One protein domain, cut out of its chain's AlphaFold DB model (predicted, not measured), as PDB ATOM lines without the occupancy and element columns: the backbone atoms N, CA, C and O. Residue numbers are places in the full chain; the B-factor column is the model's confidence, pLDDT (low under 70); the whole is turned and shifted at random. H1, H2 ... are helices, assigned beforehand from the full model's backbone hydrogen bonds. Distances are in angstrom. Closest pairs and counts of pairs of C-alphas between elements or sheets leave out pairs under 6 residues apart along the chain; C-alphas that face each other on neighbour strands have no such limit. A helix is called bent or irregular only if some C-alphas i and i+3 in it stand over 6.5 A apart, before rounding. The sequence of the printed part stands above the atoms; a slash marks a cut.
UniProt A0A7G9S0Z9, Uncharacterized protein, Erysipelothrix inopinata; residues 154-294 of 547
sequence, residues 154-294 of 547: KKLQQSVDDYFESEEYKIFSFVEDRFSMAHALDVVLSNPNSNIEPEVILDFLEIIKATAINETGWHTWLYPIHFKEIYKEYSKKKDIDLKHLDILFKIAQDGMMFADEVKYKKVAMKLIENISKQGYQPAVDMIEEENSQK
ATOM      1  N   LYS A 154     -36.055  25.830   6.314       84.69
ATOM      2  CA  LYS A 154     -34.589  25.673   6.323       84.69
ATOM      3  C   LYS A 154     -33.869  26.807   7.048       84.69
ATOM      4  O   LYS A 154     -32.899  26.543   7.745       84.69
ATOM      5  N   LYS A 155     -34.316  28.055   6.879       84.81
ATOM      6  CA  LYS A 155     -33.749  29.196   7.612       84.81
ATOM      7  C   LYS A 155     -34.065  29.129   9.105       84.81
ATOM      8  O   LYS A 155     -33.187  29.452   9.891       84.81
ATOM      9  N   LEU A 156     -35.263  28.671   9.473       83.69
ATOM     10  CA  LEU A 156     -35.649  28.431  10.862       83.69
ATOM     11  C   LEU A 156     -34.726  27.414  11.502       83.69
ATOM     12  O   LEU A 156     -34.124  27.704  12.529       83.69
ATOM     13  N   GLN A 157     -34.550  26.275  10.834       83.94
ATOM     14  CA  GLN A 157     -33.639  25.250  11.309       83.94
ATOM     15  C   GLN A 157     -32.211  25.780  11.437       83.94
ATOM     16  O   GLN A 157     -31.612  25.590  12.482       83.94
ATOM     17  N   GLN A 158     -31.692  26.479  10.423       85.56
ATOM     18  CA  GLN A 158     -30.338  27.034  10.482       85.56
ATOM     19  C   GLN A 158     -30.181  28.030  11.633       85.56
ATOM     20  O   GLN A 158     -29.179  27.990  12.325       85.56
ATOM     21  N   SER A 159     -31.170  28.899  11.859       84.31
ATOM     22  CA  SER A 159     -31.131  29.865  12.958       84.31
ATOM     23  C   SER A 159     -31.062  29.164  14.312       84.31
ATOM     24  O   SER A 159     -30.320  29.598  15.184       84.31
ATOM     25  N   VAL A 160     -31.832  28.088  14.483       84.94
ATOM     26  CA  VAL A 160     -31.816  27.280  15.704       84.94
ATOM     27  C   VAL A 160     -30.490  26.529  15.830       84.94
ATOM     28  O   VAL A 160     -29.878  26.575  16.890       84.94
ATOM     29  N   ASP A 161     -29.996  25.909  14.760       85.44
ATOM     30  CA  ASP A 161     -28.691  25.239  14.756       85.44
ATOM     31  C   ASP A 161     -27.567  26.227  15.147       85.44
ATOM     32  O   ASP A 161     -26.787  25.926  16.048       85.44
ATOM     33  N   ASP A 162     -27.547  27.436  14.570       85.56
ATOM     34  CA  ASP A 162     -26.576  28.499  14.878       85.56
ATOM     35  C   ASP A 162     -26.623  28.918  16.364       85.56
ATOM     36  O   ASP A 162     -25.582  29.163  16.972       85.56
ATOM     37  N   TYR A 163     -27.816  28.975  16.963       84.75
ATOM     38  CA  TYR A 163     -28.019  29.306  18.380       84.75
ATOM     39  C   TYR A 163     -27.487  28.235  19.336       84.75
ATOM     40  O   TYR A 163     -26.914  28.537  20.387       84.75
ATOM     41  N   PHE A 164     -27.654  26.964  18.977       85.12
ATOM     42  CA  PHE A 164     -27.082  25.871  19.755       85.12
ATOM     43  C   PHE A 164     -25.564  25.767  19.550       85.12
ATOM     44  O   PHE A 164     -24.845  25.506  20.517       85.12
ATOM     45  N   GLU A 165     -25.062  26.025  18.339       86.06
ATOM     46  CA  GLU A 165     -23.625  26.077  18.036       86.06
ATOM     47  C   GLU A 165     -22.904  27.227  18.756       86.06
ATOM     48  O   GLU A 165     -21.752  27.065  19.169       86.06
ATOM     49  N   SER A 166     -23.558  28.380  18.931       86.25
ATOM     50  CA  SER A 166     -22.990  29.535  19.640       86.25
ATOM     51  C   SER A 166     -22.958  29.367  21.164       86.25
ATOM     52  O   SER A 166     -22.297  30.149  21.851       86.25
ATOM     53  N   GLU A 167     -23.636  28.345  21.695       86.38
ATOM     54  CA  GLU A 167     -23.875  28.118  23.126       86.38
ATOM     55  C   GLU A 167     -24.582  29.285  23.847       86.38
ATOM     56  O   GLU A 167     -24.528  29.383  25.077       86.38
ATOM     57  N   GLU A 168     -25.278  30.159  23.112       81.75
ATOM     58  CA  GLU A 168     -26.013  31.300  23.684       81.75
ATOM     59  C   GLU A 168     -27.076  30.858  24.701       81.75
ATOM     60  O   GLU A 168     -27.321  31.553  25.688       81.75
ATOM     61  N   TYR A 169     -27.616  29.646  24.548       80.31
ATOM     62  CA  TYR A 169     -28.556  29.041  25.494       80.31
ATOM     63  C   TYR A 169     -28.017  28.875  26.928       80.31
ATOM     64  O   TYR A 169     -28.804  28.692  27.857       80.31
ATOM     65  N   LYS A 170     -26.695  28.940  27.153       83.94
ATOM     66  CA  LYS A 170     -26.084  28.762  28.487       83.94
ATOM     67  C   LYS A 170     -26.135  29.999  29.381       83.94
ATOM     68  O   LYS A 170     -25.967  29.875  30.593       83.94
ATOM     69  N   ILE A 171     -26.321  31.184  28.808       77.69
ATOM     70  CA  ILE A 171     -26.332  32.477  29.525       77.69
ATOM     71  C   ILE A 171     -27.743  33.078  29.608       77.69
ATOM     72  O   ILE A 171     -27.911  34.287  29.725       77.69
ATOM     73  N   PHE A 172     -28.735  32.197  29.551       70.44
ATOM     74  CA  PHE A 172     -30.156  32.462  29.392       70.44
ATOM     75  C   PHE A 172     -30.837  33.187  30.573       70.44
ATOM     76  O   PHE A 172     -30.502  32.962  31.742       70.44
ATOM     77  N   SER A 173     -31.855  33.996  30.249       70.12
ATOM     78  CA  SER A 173     -32.750  34.691  31.183       70.12
ATOM     79  C   SER A 173     -34.198  34.203  31.024       70.12
ATOM     80  O   SER A 173     -34.841  34.443  30.004       70.12
ATOM     81  N   PHE A 174     -34.765  33.551  32.052       64.69
ATOM     82  CA  PHE A 174     -36.133  33.005  31.965       64.69
ATOM     83  C   PHE A 174     -37.222  34.041  31.759       64.69
ATOM     84  O   PHE A 174     -38.184  33.801  31.030       64.69
ATOM     85  N   VAL A 175     -37.058  35.209  32.358       63.88
ATOM     86  CA  VAL A 175     -38.029  36.283  32.202       63.88
ATOM     87  C   VAL A 175     -38.010  36.819  30.767       63.88
ATOM     88  O   VAL A 175     -39.072  37.141  30.239       63.88
ATOM     89  N   GLU A 176     -36.851  36.849  30.113       64.50
ATOM     90  CA  GLU A 176     -36.670  37.525  28.824       64.50
ATOM     91  C   GLU A 176     -36.817  36.571  27.623       64.50
ATOM     92  O   GLU A 176     -37.583  36.886  26.713       64.50
ATOM     93  N   ASP A 177     -36.225  35.368  27.640       66.94
ATOM     94  CA  ASP A 177     -36.118  34.535  26.420       66.94
ATOM     95  C   ASP A 177     -37.052  33.302  26.397       66.94
ATOM     96  O   ASP A 177     -36.930  32.424  25.537       66.94
ATOM     97  N   ARG A 178     -38.015  33.199  27.332       66.56
ATOM     98  CA  ARG A 178     -38.896  32.013  27.482       66.56
ATOM     99  C   ARG A 178     -39.614  31.574  26.205       66.56
ATOM    100  O   ARG A 178     -39.747  30.375  25.960       66.56
ATOM    101  N   PHE A 179     -40.077  32.524  25.393       64.44
ATOM    102  CA  PHE A 179     -40.775  32.226  24.142       64.44
ATOM    103  C   PHE A 179     -39.802  31.713  23.077       64.44
ATOM    104  O   PHE A 179     -40.081  30.696  22.442       64.44
ATOM    105  N   SER A 180     -38.639  32.353  22.944       69.69
ATOM    106  CA  SER A 180     -37.579  31.967  22.007       69.69
ATOM    107  C   SER A 180     -37.163  30.519  22.223       69.69
ATOM    108  O   SER A 180     -37.070  29.734  21.284       69.69
ATOM    109  N   MET A 181     -37.008  30.127  23.487       70.88
ATOM    110  CA  MET A 181     -36.649  28.759  23.847       70.88
ATOM    111  C   MET A 181     -37.728  27.735  23.526       70.88
ATOM    112  O   MET A 181     -37.404  26.662  23.025       70.88
ATOM    113  N   ALA A 182     -38.993  28.034  23.830       69.12
ATOM    114  CA  ALA A 182     -40.090  27.123  23.523       69.12
ATOM    115  C   ALA A 182     -40.144  26.845  22.011       69.12
ATOM    116  O   ALA A 182     -40.281  25.695  21.590       69.12
ATOM    117  N   HIS A 183     -39.931  27.882  21.196       71.88
ATOM    118  CA  HIS A 183     -39.842  27.765  19.743       71.88
ATOM    119  C   HIS A 183     -38.581  27.030  19.271       71.88
ATOM    120  O   HIS A 183     -38.685  26.148  18.420       71.88
ATOM    121  N   ALA A 184     -37.407  27.326  19.834       76.56
ATOM    122  CA  ALA A 184     -36.178  26.599  19.522       76.56
ATOM    123  C   ALA A 184     -36.333  25.103  19.834       76.56
ATOM    124  O   ALA A 184     -36.046  24.260  18.986       76.56
ATOM    125  N   LEU A 185     -36.876  24.771  21.009       74.06
ATOM    126  CA  LEU A 185     -37.151  23.399  21.419       74.06
ATOM    127  C   LEU A 185     -38.140  22.711  20.466       74.06
ATOM    128  O   LEU A 185     -37.905  21.569  20.073       74.06
ATOM    129  N   ASP A 186     -39.203  23.399  20.042       72.69
ATOM    130  CA  ASP A 186     -40.167  22.879  19.066       72.69
ATOM    131  C   ASP A 186     -39.504  22.518  17.730       72.69
ATOM    132  O   ASP A 186     -39.764  21.451  17.169       72.69
ATOM    133  N   VAL A 187     -38.614  23.382  17.238       75.75
ATOM    134  CA  VAL A 187     -37.882  23.183  15.980       75.75
ATOM    135  C   VAL A 187     -36.914  22.012  16.090       75.75
ATOM    136  O   VAL A 187     -36.943  21.123  15.234       75.75
ATOM    137  N   VAL A 188     -36.099  21.981  17.150       75.38
ATOM    138  CA  VAL A 188     -35.136  20.898  17.395       75.38
ATOM    139  C   VAL A 188     -35.856  19.565  17.502       75.38
ATOM    140  O   VAL A 188     -35.514  18.615  16.801       75.38
ATOM    141  N   LEU A 189     -36.891  19.495  18.338       70.25
ATOM    142  CA  LEU A 189     -37.589  18.241  18.559       70.25
ATOM    143  C   LEU A 189     -38.377  17.833  17.320       70.25
ATOM    144  O   LEU A 189     -38.340  16.666  16.955       70.25
ATOM    145  N   SER A 190     -39.015  18.744  16.590       67.62
ATOM    146  CA  SER A 190     -39.758  18.385  15.373       67.62
ATOM    147  C   SER A 190     -38.875  17.900  14.215       67.62
ATOM    148  O   SER A 190     -39.400  17.304  13.269       67.62
ATOM    149  N   ASN A 191     -37.557  18.129  14.251       69.56
ATOM    150  CA  ASN A 191     -36.642  17.738  13.182       69.56
ATOM    151  C   ASN A 191     -35.694  16.595  13.597       69.56
ATOM    152  O   ASN A 191     -34.634  16.843  14.166       69.56
ATOM    153  N   PRO A 192     -35.977  15.338  13.205       58.19
ATOM    154  CA  PRO A 192     -35.099  14.204  13.514       58.19
ATOM    155  C   PRO A 192     -33.737  14.240  12.808       58.19
ATOM    156  O   PRO A 192     -32.903  13.386  13.075       58.19
ATOM    157  N   ASN A 193     -33.535  15.162  11.863       62.38
ATOM    158  CA  ASN A 193     -32.266  15.357  11.165       62.38
ATOM    159  C   ASN A 193     -31.546  16.629  11.640       62.38
ATOM    160  O   ASN A 193     -30.738  17.172  10.885       62.38
ATOM    161  N   SER A 194     -31.889  17.163  12.817       69.94
ATOM    162  CA  SER A 194     -31.112  18.248  13.415       69.94
ATOM    163  C   SER A 194     -29.655  17.804  13.596       69.94
ATOM    164  O   SER A 194     -29.387  16.647  13.922       69.94
ATOM    165  N   ASN A 195     -28.712  18.719  13.357       73.00
ATOM    166  CA  ASN A 195     -27.283  18.468  13.567       73.00
ATOM    167  C   ASN A 195     -26.861  18.664  15.033       73.00
ATOM    168  O   ASN A 195     -25.681  18.528  15.354       73.00
ATOM    169  N   ILE A 196     -27.801  19.022  15.908       78.25
ATOM    170  CA  ILE A 196     -27.529  19.292  17.314       78.25
ATOM    171  C   ILE A 196     -27.336  17.960  18.035       78.25
ATOM    172  O   ILE A 196     -28.204  17.086  18.014       78.25
ATOM    173  N   GLU A 197     -26.184  17.809  18.686       79.94
ATOM    174  CA  GLU A 197     -25.879  16.606  19.455       79.94
ATOM    175  C   GLU A 197     -26.891  16.427  20.604       79.94
ATOM    176  O   GLU A 197     -27.184  17.390  21.319       79.94
ATOM    177  N   PRO A 198     -27.404  15.208  20.845       74.56
ATOM    178  CA  PRO A 198     -28.377  14.948  21.905       74.56
ATOM    179  C   PRO A 198     -27.962  15.454  23.294       74.56
ATOM    180  O   PRO A 198     -28.798  15.927  24.063       74.56
ATOM    181  N   GLU A 199     -26.669  15.403  23.613       77.62
ATOM    182  CA  GLU A 199     -26.124  15.911  24.872       77.62
ATOM    183  C   GLU A 199     -26.339  17.424  25.049       77.62
ATOM    184  O   GLU A 199     -26.566  17.879  26.166       77.62
ATOM    185  N   VAL A 200     -26.313  18.190  23.955       81.75
ATOM    186  CA  VAL A 200     -26.573  19.638  23.954       81.75
ATOM    187  C   VAL A 200     -28.052  19.919  24.224       81.75
ATOM    188  O   VAL A 200     -28.384  20.828  24.981       81.75
ATOM    189  N   ILE A 201     -28.950  19.100  23.668       77.69
ATOM    190  CA  ILE A 201     -30.397  19.203  23.912       77.69
ATOM    191  C   ILE A 201     -30.711  18.888  25.379       77.69
ATOM    192  O   ILE A 201     -31.508  19.584  26.005       77.69
ATOM    193  N   LEU A 202     -30.072  17.858  25.946       75.50
ATOM    194  CA  LEU A 202     -30.221  17.511  27.360       75.50
ATOM    195  C   LEU A 202     -29.699  18.621  28.283       75.50
ATOM    196  O   LEU A 202     -30.387  18.969  29.240       75.50
ATOM    197  N   ASP A 203     -28.527  19.190  27.989       82.38
ATOM    198  CA  ASP A 203     -27.966  20.319  28.750       82.38
ATOM    199  C   ASP A 203     -28.913  21.528  28.711       82.38
ATOM    200  O   ASP A 203     -29.247  22.101  29.749       82.38
ATOM    201  N   PHE A 204     -29.448  21.847  27.529       79.94
ATOM    202  CA  PHE A 204     -30.454  22.891  27.367       79.94
ATOM    203  C   PHE A 204     -31.704  22.622  28.211       79.94
ATOM    204  O   PHE A 204     -32.102  23.484  28.987       79.94
ATOM    205  N   LEU A 205     -32.286  21.421  28.146       76.38
ATOM    206  CA  LEU A 205     -33.451  21.059  28.962       76.38
ATOM    207  C   LEU A 205     -33.191  21.223  30.469       76.38
ATOM    208  O   LEU A 205     -34.075  21.683  31.193       76.38
ATOM    209  N   GLU A 206     -32.001  20.870  30.957       76.44
ATOM    210  CA  GLU A 206     -31.636  21.038  32.369       76.44
ATOM    211  C   GLU A 206     -31.451  22.515  32.754       76.44
ATOM    212  O   GLU A 206     -31.922  22.926  33.818       76.44
ATOM    213  N   ILE A 207     -30.852  23.337  31.886       76.38
ATOM    214  CA  ILE A 207     -30.745  24.793  32.089       76.38
ATOM    215  C   ILE A 207     -32.130  25.429  32.169       76.38
ATOM    216  O   ILE A 207     -32.398  26.226  33.077       76.38
ATOM    217  N   ILE A 208     -33.027  25.048  31.258       73.25
ATOM    218  CA  ILE A 208     -34.392  25.559  31.262       73.25
ATOM    219  C   ILE A 208     -35.063  25.215  32.604       73.25
ATOM    220  O   ILE A 208     -35.575  26.113  33.274       73.25
ATOM    221  N   LYS A 209     -35.010  23.951  33.043       71.62
ATOM    222  CA  LYS A 209     -35.588  23.528  34.334       71.62
ATOM    223  C   LYS A 209     -35.011  24.298  35.512       71.62
ATOM    224  O   LYS A 209     -35.763  24.777  36.357       71.62
ATOM    225  N   ALA A 210     -33.687  24.408  35.584       72.19
ATOM    226  CA  ALA A 210     -33.003  25.070  36.689       72.19
ATOM    227  C   ALA A 210     -33.398  26.546  36.805       72.19
ATOM    228  O   ALA A 210     -33.572  27.056  37.914       72.19
ATOM    229  N   THR A 211     -33.573  27.221  35.670       65.12
ATOM    230  CA  THR A 211     -33.962  28.634  35.638       65.12
ATOM    231  C   THR A 211     -35.449  28.801  35.951       65.12
ATOM    232  O   THR A 211     -35.831  29.714  36.677       65.12
ATOM    233  N   ALA A 212     -36.285  27.873  35.487       62.06
ATOM    234  CA  ALA A 212     -37.729  27.952  35.626       62.06
ATOM    235  C   ALA A 212     -38.281  27.540  37.000       62.06
ATOM    236  O   ALA A 212     -39.312  28.056  37.419       62.06
ATOM    237  N   ILE A 213     -37.598  26.656  37.741       58.53
ATOM    238  CA  ILE A 213     -37.982  26.267  39.118       58.53
ATOM    239  C   ILE A 213     -38.078  27.482  40.058       58.53
ATOM    240  O   ILE A 213     -38.805  27.441  41.051       58.53
ATOM    241  N   ASN A 214     -37.357  28.561  39.752       56.78
ATOM    242  CA  ASN A 214     -37.310  29.760  40.583       56.78
ATOM    243  C   ASN A 214     -38.432  30.772  40.281       56.78
ATOM    244  O   ASN A 214     -38.567  31.733  41.033       56.78
ATOM    245  N   GLU A 215     -39.243  30.552  39.241       56.53
ATOM    246  CA  GLU A 215     -40.277  31.485  38.781       56.53
ATOM    247  C   GLU A 215     -41.661  30.803  38.777       56.53
ATOM    248  O   GLU A 215     -41.860  29.709  38.241       56.53
ATOM    249  N   THR A 216     -42.656  31.430  39.407       52.47
ATOM    250  CA  THR A 216     -44.024  30.890  39.491       52.47
ATOM    251  C   THR A 216     -44.698  30.878  38.117       52.47
ATOM    252  O   THR A 216     -44.807  31.921  37.484       52.47
ATOM    253  N   GLY A 217     -45.202  29.715  37.678       54.34
ATOM    254  CA  GLY A 217     -46.015  29.577  36.456       54.34
ATOM    255  C   GLY A 217     -45.356  28.826  35.293       54.34
ATOM    256  O   GLY A 217     -45.945  28.713  34.232       54.34
ATOM    257  N   TRP A 218     -44.157  28.266  35.456       51.91
ATOM    258  CA  TRP A 218     -43.474  27.488  34.407       51.91
ATOM    259  C   TRP A 218     -44.230  26.237  33.910       51.91
ATOM    260  O   TRP A 218     -44.188  25.904  32.722       51.91
ATOM    261  N   HIS A 219     -44.915  25.539  34.818       52.72
ATOM    262  CA  HIS A 219     -45.544  24.234  34.584       52.72
ATOM    263  C   HIS A 219     -46.709  24.289  33.577       52.72
ATOM    264  O   HIS A 219     -46.984  23.303  32.891       52.72
ATOM    265  N   THR A 220     -47.341  25.453  33.418       49.81
ATOM    266  CA  THR A 220     -48.496  25.656  32.534       49.81
ATOM    267  C   THR A 220     -48.139  25.938  31.071       49.81
ATOM    268  O   THR A 220     -48.987  25.730  30.209       49.81
ATOM    269  N   TRP A 221     -46.910  26.364  30.738       49.34
ATOM    270  CA  TRP A 221     -46.636  26.936  29.403       49.34
ATOM    271  C   TRP A 221     -45.737  26.098  28.487       49.34
ATOM    272  O   TRP A 221     -46.073  25.927  27.315       49.34
ATOM    273  N   LEU A 222     -44.611  25.558  28.971       53.34
ATOM    274  CA  LEU A 222     -43.633  24.903  28.081       53.34
ATOM    275  C   LEU A 222     -43.983  23.449  27.725       53.34
ATOM    276  O   LEU A 222     -43.696  22.986  26.623       53.34
ATOM    277  N   TYR A 223     -44.617  22.724  28.644       54.28
ATOM    278  CA  TYR A 223     -44.847  21.281  28.524       54.28
ATOM    279  C   TYR A 223     -46.172  20.931  27.804       54.28
ATOM    280  O   TYR A 223     -46.159  20.144  26.861       54.28
ATOM    281  N   PRO A 224     -47.320  21.548  28.130       48.81
ATOM    282  CA  PRO A 224     -48.619  21.262  27.501       48.81
ATOM    283  C   PRO A 224     -48.678  21.285  25.962       48.81
ATOM    284  O   PRO A 224     -49.245  20.390  25.329       48.81
ATOM    285  N   ILE A 225     -48.100  22.314  25.337       46.94
ATOM    286  CA  ILE A 225     -48.330  22.618  23.916       46.94
ATOM    287  C   ILE A 225     -47.385  21.819  23.008       46.94
ATOM    288  O   ILE A 225     -47.813  21.295  21.979       46.94
ATOM    289  N   HIS A 226     -46.126  21.658  23.414       52.41
ATOM    290  CA  HIS A 226     -45.098  21.033  22.578       52.41
ATOM    291  C   HIS A 226     -45.080  19.503  22.706       52.41
ATOM    292  O   HIS A 226     -44.819  18.803  21.727       52.41
ATOM    293  N   PHE A 227     -45.475  18.949  23.861       55.06
ATOM    294  CA  PHE A 227     -45.522  17.496  24.088       55.06
ATOM    295  C   PHE A 227     -46.428  16.754  23.123       55.06
ATOM    296  O   PHE A 227     -46.120  15.634  22.721       55.06
ATOM    297  N   LYS A 228     -47.556  17.360  22.748       52.25
ATOM    298  CA  LYS A 228     -48.520  16.735  21.844       52.25
ATOM    299  C   LYS A 228     -47.934  16.537  20.447       52.25
ATOM    300  O   LYS A 228     -48.129  15.473  19.861       52.25
ATOM    301  N   GLU A 229     -47.219  17.530  19.920       54.56
ATOM    302  CA  GLU A 229     -46.600  17.441  18.593       54.56
ATOM    303  C   GLU A 229     -45.350  16.547  18.625       54.56
ATOM    304  O   GLU A 229     -45.220  15.679  17.762       54.56
ATOM    305  N   ILE A 230     -44.525  16.622  19.679       58.06
ATOM    306  CA  ILE A 230     -43.411  15.677  19.906       58.06
ATOM    307  C   ILE A 230     -43.942  14.239  19.966       58.06
ATOM    308  O   ILE A 230     -43.489  13.367  19.228       58.06
ATOM    309  N   TYR A 231     -44.958  13.971  20.789       54.84
ATOM    310  CA  TYR A 231     -45.582  12.652  20.858       54.84
ATOM    311  C   TYR A 231     -46.088  12.210  19.484       54.84
ATOM    312  O   TYR A 231     -45.827  11.089  19.061       54.84
ATOM    313  N   LYS A 232     -46.783  13.074  18.745       58.56
ATOM    314  CA  LYS A 232     -47.350  12.734  17.434       58.56
ATOM    315  C   LYS A 232     -46.290  12.396  16.384       58.56
ATOM    316  O   LYS A 232     -46.512  11.474  15.596       58.56
ATOM    317  N   GLU A 233     -45.173  13.113  16.381       57.91
ATOM    318  CA  GLU A 233     -44.064  12.908  15.444       57.91
ATOM    319  C   GLU A 233     -43.203  11.687  15.811       57.91
ATOM    320  O   GLU A 233     -42.735  10.972  14.920       57.91
ATOM    321  N   TYR A 234     -43.015  11.399  17.104       57.88
ATOM    322  CA  TYR A 234     -42.114  10.330  17.563       57.88
ATOM    323  C   TYR A 234     -42.802   9.020  17.935       57.88
ATOM    324  O   TYR A 234     -42.202   7.966  17.738       57.88
ATOM    325  N   SER A 235     -44.068   9.030  18.362       54.12
ATOM    326  CA  SER A 235     -44.831   7.799  18.665       54.12
ATOM    327  C   SER A 235     -44.954   6.850  17.470       54.12
ATOM    328  O   SER A 235     -45.197   5.659  17.644       54.12
ATOM    329  N   LYS A 236     -44.785   7.366  16.246       56.62
ATOM    330  CA  LYS A 236     -44.921   6.605  14.996       56.62
ATOM    331  C   LYS A 236     -43.589   6.153  14.400       56.62
ATOM    332  O   LYS A 236     -43.598   5.373  13.445       56.62
ATOM    333  N   LYS A 237     -42.454   6.641  14.913       62.03
ATOM    334  CA  LYS A 237     -41.131   6.271  14.399       62.03
ATOM    335  C   LYS A 237     -40.704   4.932  14.985       62.03
ATOM    336  O   LYS A 237     -40.843   4.684  16.178       62.03
ATOM    337  N   LYS A 238     -40.185   4.069  14.117       59.12
ATOM    338  CA  LYS A 238     -39.496   2.838  14.505       59.12
ATOM    339  C   LYS A 238     -37.997   3.102  14.440       59.12
ATOM    340  O   LYS A 238     -37.568   3.854  13.566       59.12
ATOM    341  N   ASP A 239     -37.243   2.483  15.341       65.50
ATOM    342  CA  ASP A 239     -35.776   2.508  15.357       65.50
ATOM    343  C   ASP A 239     -35.168   3.894  15.667       65.50
ATOM    344  O   ASP A 239     -34.255   4.356  14.984       65.50
ATOM    345  N   ILE A 240     -35.676   4.566  16.709       70.75
ATOM    346  CA  ILE A 240     -35.053   5.777  17.271       70.75
ATOM    347  C   ILE A 240     -33.768   5.364  18.005       70.75
ATOM    348  O   ILE A 240     -33.755   4.357  18.716       70.75
ATOM    349  N   ASP A 241     -32.674   6.112  17.843       72.88
ATOM    350  CA  ASP A 241     -31.434   5.791  18.553       72.88
ATOM    351  C   ASP A 241     -31.539   6.017  20.073       72.88
ATOM    352  O   ASP A 241     -32.392   6.751  20.574       72.88
ATOM    353  N   LEU A 242     -30.642   5.371  20.824       74.69
ATOM    354  CA  LEU A 242     -30.666   5.389  22.289       74.69
ATOM    355  C   LEU A 242     -30.547   6.795  22.891       74.69
ATOM    356  O   LEU A 242     -31.120   7.034  23.950       74.69
ATOM    357  N   LYS A 243     -29.822   7.716  22.247       71.00
ATOM    358  CA  LYS A 243     -29.629   9.070  22.778       71.00
ATOM    359  C   LYS A 243     -30.906   9.902  22.634       71.00
ATOM    360  O   LYS A 243     -31.280  10.628  23.548       71.00
ATOM    361  N   HIS A 244     -31.612   9.750  21.516       73.38
ATOM    362  CA  HIS A 244     -32.912  10.382  21.306       73.38
ATOM    363  C   HIS A 244     -34.004   9.762  22.191       73.38
ATOM    364  O   HIS A 244     -34.881  10.483  22.666       73.38
ATOM    365  N   LEU A 245     -33.945   8.453  22.465       77.25
ATOM    366  CA  LEU A 245     -34.840   7.815  23.439       77.25
ATOM    367  C   LEU A 245     -34.641   8.371  24.856       77.25
ATOM    368  O   LEU A 245     -35.629   8.550  25.560       77.25
ATOM    369  N   ASP A 246     -33.406   8.695  25.246       80.69
ATOM    370  CA  ASP A 246     -33.116   9.313  26.545       80.69
ATOM    371  C   ASP A 246     -33.725  10.720  26.668       80.69
ATOM    372  O   ASP A 246     -34.415  11.013  27.644       80.69
ATOM    373  N   ILE A 247     -33.586  11.559  25.632       76.81
ATOM    374  CA  ILE A 247     -34.243  12.879  25.569       76.81
ATOM    375  C   ILE A 247     -35.760  12.740  25.710       76.81
ATOM    376  O   ILE A 247     -36.373  13.405  26.547       76.81
ATOM    377  N   LEU A 248     -36.376  11.864  24.911       76.56
ATOM    378  CA  LEU A 248     -37.824  11.660  24.937       76.56
ATOM    379  C   LEU A 248     -38.299  11.116  26.288       76.56
ATOM    380  O   LEU A 248     -39.362  11.514  26.764       76.56
ATOM    381  N   PHE A 249     -37.520  10.233  26.912       81.88
ATOM    382  CA  PHE A 249     -37.834   9.692  28.229       81.88
ATOM    383  C   PHE A 249     -37.767  10.777  29.301       81.88
ATOM    384  O   PHE A 249     -38.697  10.902  30.093       81.88
ATOM    385  N   LYS A 250     -36.727  11.616  29.282       78.44
ATOM    386  CA  LYS A 250     -36.567  12.737  30.215       78.44
ATOM    387  C   LYS A 250     -37.708  13.747  30.099       78.44
ATOM    388  O   LYS A 250     -38.286  14.137  31.110       78.44
ATOM    389  N   ILE A 251     -38.070  14.097  28.866       74.25
ATOM    390  CA  ILE A 251     -39.247  14.905  28.532       74.25
ATOM    391  C   ILE A 251     -40.499  14.252  29.139       74.25
ATOM    392  O   ILE A 251     -41.219  14.879  29.911       74.25
ATOM    393  N   ALA A 252     -40.743  12.965  28.886       77.44
ATOM    394  CA  ALA A 252     -41.910  12.275  29.428       77.44
ATOM    395  C   ALA A 252     -41.951  12.259  30.969       77.44
ATOM    396  O   ALA A 252     -43.001  12.512  31.556       77.44
ATOM    397  N   GLN A 253     -40.821  12.032  31.641       78.62
ATOM    398  CA  GLN A 253     -40.737  12.076  33.105       78.62
ATOM    399  C   GLN A 253     -41.124  13.445  33.670       78.62
ATOM    400  O   GLN A 253     -41.890  13.529  34.630       78.62
ATOM    401  N   ASP A 254     -40.639  14.521  33.059       72.56
ATOM    402  CA  ASP A 254     -41.025  15.872  33.453       72.56
ATOM    403  C   ASP A 254     -42.523  16.117  33.204       72.56
ATOM    404  O   ASP A 254     -43.198  16.707  34.043       72.56
ATOM    405  N   GLY A 255     -43.073  15.623  32.089       70.75
ATOM    406  CA  GLY A 255     -44.510  15.683  31.807       70.75
ATOM    407  C   GLY A 255     -45.350  14.949  32.860       70.75
ATOM    408  O   GLY A 255     -46.402  15.439  33.258       70.75
ATOM    409  N   MET A 256     -44.866  13.815  33.373       74.12
ATOM    410  CA  MET A 256     -45.499  13.101  34.491       74.12
ATOM    411  C   MET A 256     -45.444  13.902  35.799       74.12
ATOM    412  O   MET A 256     -46.399  13.879  36.579       74.12
ATOM    413  N   MET A 257     -44.333  14.603  36.040       69.69
ATOM    414  CA  MET A 257     -44.066  15.322  37.287       69.69
ATOM    415  C   MET A 257     -44.750  16.693  37.358       69.69
ATOM    416  O   MET A 257     -45.266  17.048  38.416       69.69
ATOM    417  N   PHE A 258     -44.745  17.453  36.263       59.66
ATOM    418  CA  PHE A 258     -45.083  18.881  36.256       59.66
ATOM    419  C   PHE A 258     -46.362  19.233  35.501       59.66
ATOM    420  O   PHE A 258     -46.797  20.374  35.590       59.66
ATOM    421  N   ALA A 259     -46.971  18.316  34.746       61.88
ATOM    422  CA  ALA A 259     -48.245  18.638  34.120       61.88
ATOM    423  C   ALA A 259     -49.357  18.734  35.170       61.88
ATOM    424  O   ALA A 259     -49.610  17.768  35.888       61.88
ATOM    425  N   ASP A 260     -50.071  19.853  35.206       53.59
ATOM    426  CA  ASP A 260     -51.260  19.983  36.055       53.59
ATOM    427  C   ASP A 260     -52.445  19.215  35.468       53.59
ATOM    428  O   ASP A 260     -53.203  18.563  36.185       53.59
ATOM    429  N   GLU A 261     -52.569  19.215  34.138       54.88
ATOM    430  CA  GLU A 261     -53.660  18.526  33.466       54.88
ATOM    431  C   GLU A 261     -53.363  17.034  33.254       54.88
ATOM    432  O   GLU A 261     -52.376  16.632  32.622       54.88
ATOM    433  N   VAL A 262     -54.305  16.195  33.685       59.56
ATOM    434  CA  VAL A 262     -54.270  14.727  33.561       59.56
ATOM    435  C   VAL A 262     -54.044  14.277  32.117       59.56
ATOM    436  O   VAL A 262     -53.351  13.288  31.867       59.56
ATOM    437  N   LYS A 263     -54.568  15.025  31.141       61.09
ATOM    438  CA  LYS A 263     -54.401  14.719  29.716       61.09
ATOM    439  C   LYS A 263     -52.930  14.700  29.278       61.09
ATOM    440  O   LYS A 263     -52.559  13.840  28.483       61.09
ATOM    441  N   TYR A 264     -52.079  15.576  29.815       63.06
ATOM    442  CA  TYR A 264     -50.653  15.596  29.467       63.06
ATOM    443  C   TYR A 264     -49.880  14.493  30.182       63.06
ATOM    444  O   TYR A 264     -49.018  13.876  29.559       63.06
ATOM    445  N   LYS A 265     -50.249  14.160  31.428       68.88
ATOM    446  CA  LYS A 265     -49.701  12.982  32.122       68.88
ATOM    447  C   LYS A 265     -49.966  11.702  31.336       68.88
ATOM    448  O   LYS A 265     -49.062  10.900  31.149       68.88
ATOM    449  N   LYS A 266     -51.164  11.539  30.763       69.12
ATOM    450  CA  LYS A 266     -51.457  10.397  29.879       69.12
ATOM    451  C   LYS A 266     -50.585  10.364  28.626       69.12
ATOM    452  O   LYS A 266     -50.143   9.294  28.224       69.12
ATOM    453  N   VAL A 267     -50.368  11.512  27.979       68.56
ATOM    454  CA  VAL A 267     -49.494  11.593  26.794       68.56
ATOM    455  C   VAL A 267     -48.061  11.217  27.168       68.56
ATOM    456  O   VAL A 267     -47.431  10.437  26.455       68.56
ATOM    457  N   ALA A 268     -47.571  11.716  28.303       74.44
ATOM    458  CA  ALA A 268     -46.268  11.365  28.844       74.44
ATOM    459  C   ALA A 268     -46.160   9.863  29.160       74.44
ATOM    460  O   ALA A 268     -45.199   9.223  28.738       74.44
ATOM    461  N   MET A 269     -47.174   9.270  29.792       78.62
ATOM    462  CA  MET A 269     -47.203   7.833  30.073       78.62
ATOM    463  C   MET A 269     -47.211   6.993  28.789       78.62
ATOM    464  O   MET A 269     -46.382   6.098  28.637       78.62
ATOM    465  N   LYS A 270     -48.050   7.335  27.800       77.50
ATOM    466  CA  LYS A 270     -48.036   6.677  26.478       77.50
ATOM    467  C   LYS A 270     -46.661   6.784  25.803       77.50
ATOM    468  O   LYS A 270     -46.234   5.861  25.110       77.50
ATOM    469  N   LEU A 271     -45.957   7.907  25.975       77.19
ATOM    470  CA  LEU A 271     -44.595   8.074  25.466       77.19
ATOM    471  C   LEU A 271     -43.612   7.132  26.183       77.19
ATOM    472  O   LEU A 271     -42.860   6.438  25.501       77.19
ATOM    473  N   ILE A 272     -43.669   7.040  27.515       84.69
ATOM    474  CA  ILE A 272     -42.854   6.110  28.323       84.69
ATOM    475  C   ILE A 272     -43.111   4.658  27.905       84.69
ATOM    476  O   ILE A 272     -42.162   3.910  27.670       84.69
ATOM    477  N   GLU A 273     -44.370   4.265  27.713       82.88
ATOM    478  CA  GLU A 273     -44.745   2.937  27.216       82.88
ATOM    479  C   GLU A 273     -44.169   2.645  25.828       82.88
ATOM    480  O   GLU A 273     -43.632   1.563  25.587       82.88
ATOM    481  N   ASN A 274     -44.239   3.605  24.904       79.75
ATOM    482  CA  ASN A 274     -43.682   3.447  23.561       79.75
ATOM    483  C   ASN A 274     -42.147   3.371  23.565       79.75
ATOM    484  O   ASN A 274     -41.569   2.624  22.775       79.75
ATOM    485  N   ILE A 275     -41.482   4.113  24.452       84.56
ATOM    486  CA  ILE A 275     -40.029   4.045  24.661       84.56
ATOM    487  C   ILE A 275     -39.641   2.689  25.278       84.56
ATOM    488  O   ILE A 275     -38.690   2.047  24.832       84.56
ATOM    489  N   SER A 276     -40.426   2.195  26.238       86.00
ATOM    490  CA  SER A 276     -40.254   0.871  26.846       86.00
ATOM    491  C   SER A 276     -40.414  -0.264  25.828       86.00
ATOM    492  O   SER A 276     -39.572  -1.159  25.760       86.00
ATOM    493  N   LYS A 277     -41.412  -0.185  24.933       85.00
ATOM    494  CA  LYS A 277     -41.599  -1.141  23.819       85.00
ATOM    495  C   LYS A 277     -40.399  -1.196  22.862       85.00
ATOM    496  O   LYS A 277     -40.224  -2.203  22.178       85.00
ATOM    497  N   GLN A 278     -39.574  -0.148  22.816       83.62
ATOM    498  CA  GLN A 278     -38.323  -0.112  22.047       83.62
ATOM    499  C   GLN A 278     -37.119  -0.695  22.813       83.62
ATOM    500  O   GLN A 278     -36.025  -0.778  22.259       83.62
ATOM    501  N   GLY A 279     -37.308  -1.145  24.056       85.81
ATOM    502  CA  GLY A 279     -36.275  -1.779  24.878       85.81
ATOM    503  C   GLY A 279     -35.378  -0.800  25.638       85.81
ATOM    504  O   GLY A 279     -34.284  -1.184  26.050       85.81
ATOM    505  N   TYR A 280     -35.801   0.455  25.823       89.19
ATOM    506  CA  TYR A 280     -35.041   1.420  26.618       89.19
ATOM    507  C   TYR A 280     -35.175   1.116  28.115       89.19
ATOM    508  O   TYR A 280     -36.233   1.329  28.707       89.19
ATOM    509  N   GLN A 281     -34.099   0.610  28.724       90.94
ATOM    510  CA  GLN A 281     -34.133   0.041  30.075       90.94
ATOM    511  C   GLN A 281     -34.695   0.989  31.153       90.94
ATOM    512  O   GLN A 281     -35.552   0.534  31.901       90.94
ATOM    513  N   PRO A 282     -34.344   2.293  31.212       90.81
ATOM    514  CA  PRO A 282     -34.929   3.195  32.209       90.81
ATOM    515  C   PRO A 282     -36.459   3.303  32.137       90.81
ATOM    516  O   PRO A 282     -37.118   3.412  33.167       90.81
ATOM    517  N   ALA A 283     -37.039   3.232  30.933       89.44
ATOM    518  CA  ALA A 283     -38.490   3.233  30.758       89.44
ATOM    519  C   ALA A 283     -39.123   1.889  31.140       89.44
ATOM    520  O   ALA A 283     -40.212   1.870  31.710       89.44
ATOM    521  N   VAL A 284     -38.444   0.772  30.852       88.56
ATOM    522  CA  VAL A 284     -38.862  -0.564  31.309       88.56
ATOM    523  C   VAL A 284     -38.894  -0.605  32.836       88.56
ATOM    524  O   VAL A 284     -39.927  -0.942  33.407       88.56
ATOM    525  N   ASP A 285     -37.808  -0.179  33.481       88.50
ATOM    526  CA  ASP A 285     -37.661  -0.171  34.938       88.50
ATOM    527  C   ASP A 285     -38.730   0.705  35.604       88.50
ATOM    528  O   ASP A 285     -39.350   0.284  36.576       88.50
ATOM    529  N   MET A 286     -38.999   1.898  35.056       85.38
ATOM    530  CA  MET A 286     -40.030   2.802  35.576       85.38
ATOM    531  C   MET A 286     -41.432   2.180  35.502       85.38
ATOM    532  O   MET A 286     -42.181   2.242  36.476       85.38
ATOM    533  N   ILE A 287     -41.780   1.533  34.384       84.25
ATOM    534  CA  ILE A 287     -43.068   0.834  34.237       84.25
ATOM    535  C   ILE A 287     -43.153  -0.363  35.190       84.25
ATOM    536  O   ILE A 287     -44.208  -0.623  35.769       84.25
ATOM    537  N   GLU A 288     -42.070  -1.121  35.358       82.06
ATOM    538  CA  GLU A 288     -42.026  -2.245  36.296       82.06
ATOM    539  C   GLU A 288     -42.153  -1.776  37.751       82.06
ATOM    540  O   GLU A 288     -42.907  -2.377  38.520       82.06
ATOM    541  N   GLU A 289     -41.491  -0.679  38.125       77.69
ATOM    542  CA  GLU A 289     -41.594  -0.067  39.449       77.69
ATOM    543  C   GLU A 289     -43.019   0.431  39.718       77.69
ATOM    544  O   GLU A 289     -43.605   0.077  40.746       77.69
ATOM    545  N   GLU A 290     -43.627   1.162  38.782       68.38
ATOM    546  CA  GLU A 290     -45.019   1.606  38.902       68.38
ATOM    547  C   GLU A 290     -45.992   0.428  39.018       68.38
ATOM    548  O   GLU A 290     -46.871   0.429  39.885       68.38
ATOM    549  N   ASN A 291     -45.806  -0.621  38.212       67.62
ATOM    550  CA  ASN A 291     -46.622  -1.831  38.293       67.62
ATOM    551  C   ASN A 291     -46.390  -2.612  39.596       67.62
ATOM    552  O   ASN A 291     -47.316  -3.239  40.103       67.62
ATOM    553  N   SER A 292     -45.192  -2.560  40.179       63.47
ATOM    554  CA  SER A 292     -44.908  -3.189  41.475       63.47
ATOM    555  C   SER A 292     -45.588  -2.464  42.647       63.47
ATOM    556  O   SER A 292     -45.934  -3.095  43.647       63.47
ATOM    557  N   GLN A 293     -45.859  -1.162  42.500       61.66
ATOM    558  CA  GLN A 293     -46.576  -0.328  43.472       61.66
ATOM    559  C   GLN A 293     -48.117  -0.398  43.332       61.66
ATOM    560  O   GLN A 293     -48.831   0.186  44.149       61.66
ATOM    561  N   LYS A 294     -48.658  -1.117  42.331       58.62
ATOM    562  CA  LYS A 294     -50.103  -1.162  42.008       58.62
ATOM    563  C   LYS A 294     -51.017  -1.808  43.060       58.62
ATOM    564  O   LYS A 294     -52.217  -1.551  43.033       58.62
TER     565      LYS A 294
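What this domain is: This is residues 154 to 294 of the 547 residues of an uncharacterized protein of Erysipelothrix inopinata (UniProt A0A7G9S0Z9). Helices stand in two rows as a slab, with the chain stepping from one row to the other: H3, H5 and H7 in one row, H4 and H6 running back in the other. H1 crosses one end of the slab, with short H2 beside it; H8 slants across H7 at the other end, where residues 288 to 294 stick out. The printed part has 141 residues, with eight named helices, H1 to H8 in chain order, and no named strand; the class is all helix. It is compact, with a radius of gyration of the C-alphas of 15.1 A, and spans 44 by 35 by 21 A.

How they stand to each other: H6, residues 242 to 258, and H7, residues 262 to 277, form a helical hairpin, opposite ways at a shallow tilt of 26 degrees; their closest C-alphas, Ala 252 and Ala 268, are 4.5 A apart. H4, residues 198 to 212, touches H6 the same way at 17 degrees, a shallow tilt, with residues 198 to 202 alone, closest at C-alphas 198 and 243, 6.1 A. H5, residues 222 to 234, touches H7 the same way at a steep tilt of 36 degrees, only just past shallow; C-alphas 224 and 264 are closest, 6.3 A. H3, residues 174 to 190, touches H5 the same way at a shallow 8 degrees, closest at C-alphas 182 and 222, 6.2 A. H3 and H4 form a helical hairpin and only just touch, with 3 pairs of C-alphas within 8 A. H3 to H7 are an up-and-down bundle, each helix running against the one before. H1, residues 154 to 165, touches H3 with residues 156 to 160 alone, at a steep tilt of 61 degrees; C-alphas 160 and 184 are 5.8 A apart, the closest. H2, residues 168 to 171, only just touches H4, with 3 pairs of C-alphas within 8 A, closest at 169 and 204, 6.7 A. H8, residues 281 to 292, touches H7 at a steep 60 degrees, closest at C-alphas 276 and 284, 4.9 A. Every O i to N i+4 pair is within hydrogen-bond range in H1, H4, H6, H7 and H8, against 10 of 13 in H3 and 6 of 9 in H5; H2 is too short for one.

Where its parts are: H1 begins at C-alpha 154 (-34.589, 25.673, 6.323). H6 measures 24.2 A, H7 22.5 A, H3 22.4 A and H4 21.1 A. H3 has a kink of 35 degrees near residue 181 and is irregular, C-alphas 176 and 179 being 8.2 A apart; H5 is only just irregular, C-alphas 222 and 225 being 6.7 A apart. H8 ends at C-alpha 292 (-44.908, -3.189, 41.475).

The domain as a whole: The C-alphas farthest apart, Lys 155 and Lys 294, are 48.7 A apart. The printed part has no cut, and no link is long. The mean pLDDT of the printed part is 71.5; 58 residues are under 70, among them 211 to 239.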